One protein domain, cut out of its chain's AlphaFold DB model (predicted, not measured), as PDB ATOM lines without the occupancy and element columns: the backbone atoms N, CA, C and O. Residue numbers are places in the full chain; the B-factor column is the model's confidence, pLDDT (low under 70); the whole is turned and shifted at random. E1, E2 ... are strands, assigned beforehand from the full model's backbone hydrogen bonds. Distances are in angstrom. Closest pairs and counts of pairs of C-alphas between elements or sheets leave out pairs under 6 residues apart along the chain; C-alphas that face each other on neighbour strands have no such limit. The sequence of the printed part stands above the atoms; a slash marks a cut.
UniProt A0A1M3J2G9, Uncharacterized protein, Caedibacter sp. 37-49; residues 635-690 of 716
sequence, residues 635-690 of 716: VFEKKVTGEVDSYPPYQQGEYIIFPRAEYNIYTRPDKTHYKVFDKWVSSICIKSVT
ATOM      1  N   VAL A 635      35.784 -12.369  62.683       95.12
ATOM      2  CA  VAL A 635      36.573 -11.135  62.609       95.12
ATOM      3  C   VAL A 635      36.508 -10.612  61.178       95.12
ATOM      4  O   VAL A 635      36.822 -11.347  60.246       95.12
ATOM      5  N   PHE A 636      36.097  -9.358  60.977       94.06
ATOM      6  CA  PHE A 636      36.226  -8.716  59.667       94.06
ATOM      7  C   PHE A 636      37.712  -8.523  59.349       94.06
ATOM      8  O   PHE A 636      38.431  -7.899  60.126       94.06
ATOM      9  N   GLU A 637      38.165  -9.065  58.222       92.88
ATOM     10  CA  GLU A 637      39.567  -9.000  57.811       92.88
ATOM     11  C   GLU A 637      39.794  -7.832  56.847       92.88
ATOM     12  O   GLU A 637      40.620  -6.953  57.086       92.88
ATOM     13  N   LYS A 638      39.062  -7.837  55.730       91.19
ATOM     14  CA  LYS A 638      39.223  -6.884  54.633       91.19
ATOM     15  C   LYS A 638      38.012  -6.890  53.716       91.19
ATOM     16  O   LYS A 638      37.259  -7.862  53.653       91.19
ATOM     17  N   LYS A 639      37.889  -5.828  52.925       91.88
ATOM     18  CA  LYS A 639      37.025  -5.817  51.747       91.88
ATOM     19  C   LYS A 639      37.851  -6.107  50.495       91.88
ATOM     20  O   LYS A 639      38.972  -5.616  50.377       91.88
ATOM     21  N   VAL A 640      37.311  -6.899  49.574       90.00
ATOM     22  CA  VAL A 640      37.948  -7.217  48.285       90.00
ATOM     23  C   VAL A 640      36.983  -6.964  47.133       90.00
ATOM     24  O   VAL A 640      35.790  -7.225  47.260       90.00
ATOM     25  N   THR A 641      37.506  -6.507  46.000       87.38
ATOM     26  CA  THR A 641      36.750  -6.411  44.746       87.38
ATOM     27  C   THR A 641      37.138  -7.573  43.846       87.38
ATOM     28  O   THR A 641      38.325  -7.797  43.609       87.38
ATOM     29  N   GLY A 642      36.152  -8.301  43.332       80.06
ATOM     30  CA  GLY A 642      36.380  -9.463  42.476       80.06
ATOM     31  C   GLY A 642      35.228  -9.714  41.514       80.06
ATOM     32  O   GLY A 642      34.230  -8.994  41.515       80.06
ATOM     33  N   GLU A 643      35.393 -10.739  40.685       76.44
ATOM     34  CA  GLU A 643      34.329 -11.254  39.824       76.44
ATOM     35  C   GLU A 643      33.214 -11.892  40.661       76.44
ATOM     36  O   GLU A 643      33.419 -12.279  41.820       76.44
ATOM     37  N   VAL A 644      32.018 -11.958  40.080       75.06
ATOM     38  CA  VAL A 644      30.842 -12.494  40.764       75.06
ATOM     39  C   VAL A 644      30.685 -13.974  40.456       75.06
ATOM     40  O   VAL A 644      30.280 -14.343  39.362       75.06
ATOM     41  N   ASP A 645      30.961 -14.826  41.448       67.81
ATOM     42  CA  ASP A 645      30.976 -16.293  41.295       67.81
ATOM     43  C   ASP A 645      29.640 -16.878  40.775       67.81
ATOM     44  O   ASP A 645      29.601 -17.995  40.259       67.81
ATOM     45  N   SER A 646      28.538 -16.134  40.924       69.88
ATOM     46  CA  SER A 646      27.186 -16.479  40.466       69.88
ATOM     47  C   SER A 646      26.747 -15.780  39.169       69.88
ATOM     48  O   SER A 646      25.609 -15.973  38.746       69.88
ATOM     49  N   TYR A 647      27.605 -14.970  38.539       73.75
ATOM     50  CA  TYR A 647      27.286 -14.208  37.328       73.75
ATOM     51  C   TYR A 647      28.453 -14.280  36.325       73.75
ATOM     52  O   TYR A 647      29.451 -13.580  36.500       73.75
ATOM     53  N   PRO A 648      28.369 -15.125  35.278       75.62
ATOM     54  CA  PRO A 648      29.440 -15.238  34.294       75.62
ATOM     55  C   PRO A 648      29.591 -13.944  33.473       75.62
ATOM     56  O   PRO A 648      28.647 -13.147  33.393       75.62
ATOM     57  N   PRO A 649      30.748 -13.734  32.817       78.19
ATOM     58  CA  PRO A 649      30.910 -12.652  31.856       78.19
ATOM     59  C   PRO A 649      29.861 -12.753  30.744       78.19
ATOM     60  O   PRO A 649      29.597 -13.842  30.231       78.19
ATOM     61  N   TYR A 650      29.276 -11.622  30.359       79.81
ATOM     62  CA  TYR A 650      28.239 -11.558  29.326       79.81
ATOM     63  C   TYR A 650      28.590 -10.516  28.267       79.81
ATOM     64  O   TYR A 650      29.287  -9.539  28.537       79.81
ATOM     65  N   GLN A 651      28.126 -10.726  27.038       77.31
ATOM     66  CA  GLN A 651      28.423  -9.830  25.925       77.31
ATOM     67  C   GLN A 651      27.339  -8.754  25.786       77.31
ATOM     68  O   GLN A 651      26.149  -9.061  25.772       77.31
ATOM     69  N   GLN A 652      27.751  -7.495  25.636       78.69
ATOM     70  CA  GLN A 652      26.877  -6.367  25.321       78.69
ATOM     71  C   GLN A 652      27.478  -5.579  24.147       78.69
ATOM     72  O   GLN A 652      28.398  -4.775  24.303       78.69
ATOM     73  N   GLY A 653      26.974  -5.849  22.939       81.06
ATOM     74  CA  GLY A 653      27.515  -5.292  21.696       81.06
ATOM     75  C   GLY A 653      28.943  -5.775  21.417       81.06
ATOM     76  O   GLY A 653      29.234  -6.970  21.483       81.06
ATOM     77  N   GLU A 654      29.845  -4.837  21.122       80.00
ATOM     78  CA  GLU A 654      31.271  -5.116  20.893       80.00
ATOM     79  C   GLU A 654      32.061  -5.392  22.187       80.00
ATOM     80  O   GLU A 654      33.266  -5.621  22.114       80.00
ATOM     81  N   TYR A 655      31.434  -5.367  23.369       76.38
ATOM     82  CA  TYR A 655      32.120  -5.519  24.656       76.38
ATOM     83  C   TYR A 655      31.731  -6.808  25.387       76.38
ATOM     84  O   TYR A 655      30.557  -7.164  25.463       76.38
ATOM     85  N   ILE A 656      32.720  -7.471  25.988       78.44
ATOM     86  CA  ILE A 656      32.520  -8.496  27.016       78.44
ATOM     87  C   ILE A 656      32.573  -7.795  28.373       78.44
ATOM     88  O   ILE A 656      33.559  -7.124  28.691       78.44
ATOM     89  N   ILE A 657      31.506  -7.941  29.154       78.81
ATOM     90  CA  ILE A 657      31.342  -7.342  30.474       78.81
ATOM     91  C   ILE A 657      31.667  -8.384  31.537       78.81
ATOM     92  O   ILE A 657      31.033  -9.435  31.610       78.81
ATOM     93  N   PHE A 658      32.637  -8.059  32.389       81.12
ATOM     94  CA  PHE A 658      33.012  -8.830  33.568       81.12
ATOM     95  C   PHE A 658      32.339  -8.201  34.795       81.12
ATOM     96  O   PHE A 658      32.836  -7.178  35.291       81.12
ATOM     97  N   PRO A 659      31.201  -8.750  35.265       81.06
ATOM     98  CA  PRO A 659      30.506  -8.241  36.440       81.06
ATOM     99  C   PRO A 659      31.403  -8.325  37.679       81.06
ATOM    100  O   PRO A 659      32.008  -9.360  37.958       81.06
ATOM    101  N   ARG A 660      31.477  -7.225  38.435       83.19
ATOM    102  CA  ARG A 660      32.290  -7.131  39.653       83.19
ATOM    103  C   ARG A 660      31.462  -6.738  40.865       83.19
ATOM    104  O   ARG A 660      30.547  -5.920  40.775       83.19
ATOM    105  N   ALA A 661      31.842  -7.289  42.010       86.12
ATOM    106  CA  ALA A 661      31.277  -6.942  43.304       86.12
ATOM    107  C   ALA A 661      32.371  -6.727  44.354       86.12
ATOM    108  O   ALA A 661      33.466  -7.292  44.286       86.12
ATOM    109  N   GLU A 662      32.036  -5.894  45.331       88.62
ATOM    110  CA  GLU A 662      32.731  -5.774  46.601       88.62
ATOM    111  C   GLU A 662      32.227  -6.887  47.534       88.62
ATOM    112  O   GLU A 662      31.023  -7.141  47.639       88.62
ATOM    113  N   TYR A 663      33.157  -7.546  48.222       89.94
ATOM    114  CA  TYR A 663      32.889  -8.596  49.197       89.94
ATOM    115  C   TYR A 663      33.582  -8.292  50.519       89.94
ATOM    116  O   TYR A 663      34.780  -7.997  50.547       89.94
ATOM    117  N   ASN A 664      32.849  -8.447  51.615       92.12
ATOM    118  CA  ASN A 664      33.402  -8.435  52.962       92.12
ATOM    119  C   ASN A 664      33.949  -9.835  53.275       92.12
ATOM    120  O   ASN A 664      33.212 -10.823  53.224       92.12
ATOM    121  N   ILE A 665      35.247  -9.923  53.570       92.31
ATOM    122  CA  ILE A 665      35.908 -11.163  53.976       92.31
ATOM    123  C   ILE A 665      35.980 -11.200  55.498       92.31
ATOM    124  O   ILE A 665      36.569 -10.321  56.132       92.31
ATOM    125  N   TYR A 666      35.392 -12.245  56.070       94.44
ATOM    126  CA  TYR A 666      35.407 -12.518  57.498       94.44
ATOM    127  C   TYR A 666      36.254 -13.756  57.788       94.44
ATOM    128  O   TYR A 666      36.037 -14.811  57.191       94.44
ATOM    129  N   THR A 667      37.183 -13.661  58.732       94.50
ATOM    130  CA  THR A 667      37.918 -14.809  59.267       94.50
ATOM    131  C   THR A 667      37.088 -15.466  60.371       94.50
ATOM    132  O   THR A 667      36.730 -14.832  61.370       94.50
ATOM    133  N   ARG A 668      36.770 -16.750  60.199       94.44
ATOM    134  CA  ARG A 668      36.105 -17.586  61.204       94.44
ATOM    135  C   ARG A 668      37.105 -18.025  62.296       94.44
ATOM    136  O   ARG A 668      38.313 -18.022  62.052       94.44
ATOM    137  N   PRO A 669      36.652 -18.466  63.488       91.50
ATOM    138  CA  PRO A 669      37.538 -18.892  64.586       91.50
ATOM    139  C   PRO A 669      38.466 -20.086  64.294       91.50
ATOM    140  O   PRO A 669      39.443 -20.289  65.012       91.50
ATOM    141  N   ASP A 670      38.198 -20.866  63.244       91.62
ATOM    142  CA  ASP A 670      39.073 -21.936  62.741       91.62
ATOM    143  C   ASP A 670      40.082 -21.461  61.675       91.62
ATOM    144  O   ASP A 670      40.815 -22.272  61.112       91.62
ATOM    145  N   LYS A 671      40.139 -20.146  61.417       91.31
ATOM    146  CA  LYS A 671      40.921 -19.478  60.362       91.31
ATOM    147  C   LYS A 671      40.441 -19.749  58.929       91.31
ATOM    148  O   LYS A 671      41.125 -19.354  57.984       91.31
ATOM    149  N   THR A 672      39.274 -20.369  58.732       93.38
ATOM    150  CA  THR A 672      38.621 -20.363  57.414       93.38
ATOM    151  C   THR A 672      38.031 -18.984  57.116       93.38
ATOM    152  O   THR A 672      37.802 -18.181  58.021       93.38
ATOM    153  N   HIS A 673      37.793 -18.685  55.839       91.88
ATOM    154  CA  HIS A 673      37.266 -17.390  55.409       91.88
ATOM    155  C   HIS A 673      35.829 -17.536  54.909       91.88
ATOM    156  O   HIS A 673      35.511 -18.478  54.183       91.88
ATOM    157  N   TYR A 674      34.973 -16.583  55.274       93.12
ATOM    158  CA  TYR A 674      33.613 -16.451  54.768       93.12
ATOM    159  C   TYR A 674      33.489 -15.163  53.943       93.12
ATOM    160  O   TYR A 674      33.837 -14.078  54.409       93.12
ATOM    161  N   LYS A 675      33.037 -15.306  52.692       89.25
ATOM    162  CA  LYS A 675      32.912 -14.237  51.690       89.25
ATOM    163  C   LYS A 675      31.450 -13.796  51.630       89.25
ATOM    164  O   LYS A 675      30.611 -14.537  51.126       89.25
ATOM    165  N   VAL A 676      31.151 -12.600  52.132       89.19
ATOM    166  CA  VAL A 676      29.803 -12.008  52.109       89.19
ATOM    167  C   VAL A 676      29.738 -10.954  51.012       89.19
ATOM    168  O   VAL A 676      30.607 -10.087  50.940       89.19
ATOM    169  N   PHE A 677      28.726 -11.027  50.148       87.00
ATOM    170  CA  PHE A 677      28.457  -9.990  49.149       87.00
ATOM    171  C   PHE A 677      28.093  -8.669  49.841       87.00
ATOM    172  O   PHE A 677      27.222  -8.656  50.707       87.00
ATOM    173  N   ASP A 678      28.752  -7.576  49.454       86.56
ATOM    174  CA  ASP A 678      28.500  -6.234  49.993       86.56
ATOM    175  C   ASP A 678      27.666  -5.403  49.007       86.56
ATOM    176  O   ASP A 678      26.536  -5.017  49.302       86.56
ATOM    177  N   LYS A 679      28.196  -5.172  47.799       84.56
ATOM    178  CA  LYS A 679      27.522  -4.425  46.724       84.56
ATOM    179  C   LYS A 679      28.160  -4.688  45.359       84.56
ATOM    180  O   LYS A 679      29.309  -5.115  45.258       84.56
ATOM    181  N   TRP A 680      27.437  -4.342  44.301       82.06
ATOM    182  CA  TRP A 680      27.975  -4.267  42.942       82.06
ATOM    183  C   TRP A 680      28.953  -3.091  42.784       82.06
ATOM    184  O   TRP A 680      28.797  -2.049  43.423       82.06
ATOM    185  N   VAL A 681      29.941  -3.248  41.902       81.88
ATOM    186  CA  VAL A 681      30.881  -2.194  41.483       81.88
ATOM    187  C   VAL A 681      31.002  -2.167  39.960       81.88
ATOM    188  O   VAL A 681      30.476  -3.037  39.265       81.88
ATOM    189  N   SER A 682      31.651  -1.129  39.422       69.19
ATOM    190  CA  SER A 682      31.820  -0.956  37.978       69.19
ATOM    191  C   SER A 682      32.439  -2.200  37.334       69.19
ATOM    192  O   SER A 682      33.481  -2.712  37.751       69.19
ATOM    193  N   SER A 683      31.755  -2.705  36.309       72.38
ATOM    194  CA  SER A 683      32.197  -3.871  35.548       72.38
ATOM    195  C   SER A 683      33.351  -3.495  34.618       72.38
ATOM    196  O   SER A 683      33.424  -2.357  34.153       72.38
ATOM    197  N   ILE A 684      34.243  -4.442  34.323       72.38
ATOM    198  CA  ILE A 684      35.240  -4.239  33.262       72.38
ATOM    199  C   ILE A 684      34.596  -4.573  31.920       72.38
ATOM    200  O   ILE A 684      34.037  -5.654  31.761       72.38
ATOM    201  N   CYS A 685      34.731  -3.668  30.951       72.56
ATOM    202  CA  CYS A 685      34.330  -3.883  29.565       72.56
ATOM    203  C   CYS A 685      35.584  -4.087  28.703       72.56
ATOM    204  O   CYS A 685      36.388  -3.167  28.562       72.56
ATOM    205  N   ILE A 686      35.747  -5.270  28.107       75.19
ATOM    206  CA  ILE A 686      36.825  -5.560  27.147       75.19
ATOM    207  C   ILE A 686      36.231  -5.566  25.742       75.19
ATOM    208  O   ILE A 686      35.243  -6.258  25.501       75.19
ATOM    209  N   LYS A 687      36.818  -4.811  24.806       68.19
ATOM    210  CA  LYS A 687      36.358  -4.797  23.413       68.19
ATOM    211  C   LYS A 687      36.752  -6.105  22.713       68.19
ATOM    212  O   LYS A 687      37.928  -6.458  22.682       68.19
ATOM    213  N   SER A 688      35.770  -6.810  22.164       55.09
ATOM    214  CA  SER A 688      35.944  -8.049  21.406       55.09
ATOM    215  C   SER A 688      36.644  -7.759  20.076       55.09
ATOM    216  O   SER A 688      36.105  -7.050  19.227       55.09
ATOM    217  N   VAL A 689      37.852  -8.296  19.892       52.56
ATOM    218  CA  VAL A 689      38.604  -8.186  18.634       52.56
ATOM    219  C   VAL A 689      38.426  -9.475  17.836       52.56
ATOM    220  O   VAL A 689      39.207 -10.415  17.956       52.56
ATOM    221  N   THR A 690      37.391  -9.526  16.999       48.50
ATOM    222  CA  THR A 690      37.209 -10.606  16.021       48.50
ATOM    223  C   THR A 690      37.998 -10.300  14.754       48.50
ATOM    224  O   THR A 690      37.551  -9.516  13.919       48.50
TER     225      THR A 690
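Overview. This is residues 635 to 690 of the 716 residues of an uncharacterized protein of Caedibacter sp. 37-49 (UniProt A0A1M3J2G9). The domain is one long, narrow, strongly twisted ribbon of sheet, and the long hairpin of E3 and E4 makes its length. On the side of E3 away from E4, two strands follow each other along it: E1 beside the part of E3 toward the E3 to E4 turn, and the very short E2 beside the other end. The printed part has 56 residues with no named helix and four named strands, which follow one another along the chain as E1, then E2, then E3, then E4; the class is all strand, and the sheet is branched, its neighbour pairs being E1 and E3, E2 and E3, and E3 and E4, each antiparallel. The whole is loose, with a radius of gyration of the C-alphas of 14.6 A, and its outline is a rod of 49 by 16 by 14 A.

Along the chain. The strand with three neighbours is E3, residues 655 to 667, which runs 36.3 A from C-alpha 655 at (32.120, -5.519, 24.656) to C-alpha 667 at (37.918, -14.809, 59.267). E4, residues 673 to 687, is the longest strand by residues, with 15, and measures 34.4 A from first to last C-alpha. It bends by 81 degrees at residue 679 and ends with C-alpha 687 at (36.358, -4.797, 23.413). E1, residues 635 to 643, begins with C-alpha 635 at (36.573, -11.135, 62.609), bends by 55 degrees at residue 638, and is 22.9 A long. E2 has three residues, 650 to 652.

Arrangement. E3 has E1 and E2 on one side and E4 on the other side. Its pairing is staggered: E3 pairs with E2 over its residues 655 to 657, with E1 over 660 to 667, and with E4 over 655 to 667. E3 and E4 form a hairpin, antiparallel, with 161 degrees between their N-to-C directions. At one end of this pair the C-alphas of Thr 667 and His 673 face each other at 4.7 A; at the other end those of Tyr 655 and Lys 687 do so at 4.5 A. Among the backbone pairs within hydrogen-bond range between E3 and E4 are N 674 and O 666 at 2.8 A, and N 656 and O 686 at 2.8 A. E1 and E3 are antiparallel at 171 degrees, and the C-alphas of Thr 641 and Glu 662 face each other at 4.5 A. Across this pair N 635 and O 667 are 2.9 A apart, and N 663 and O 640 are 2.8 A apart. E2 and E3 form a second hairpin, antiparallel at 137 degrees, in which the C-alphas of Gln 651 and Ile 656 face each other at 4.4 A. Here N 652 and O 655 are within hydrogen-bond range at 2.8 A. E2, E3 and E4 make a meander, each strand the antiparallel neighbour of the one before. E1, E2 and E4 are edge strands. E1 and E2 are apart, while the closest C-alphas of E1 and E4 are those of Thr 641 and Val 681, 7.9 A apart.

Size, cuts and confidence. The two C-alphas farthest apart in the domain are those of Pro 669 and Thr 690, at 49.3 A. The sheet's C-alphas lie up to 6.2 A off the best plane through them. The printed part has no cut, and none of its links between strands is long: E2 to E3 and E3 to E4 are tight, and E1 to E2, with six residues between them, is short. The mean pLDDT of the printed part is 81.9; the model's confidence is under 70 at residues 645 to 646, residue 682 and residues 687 to 690.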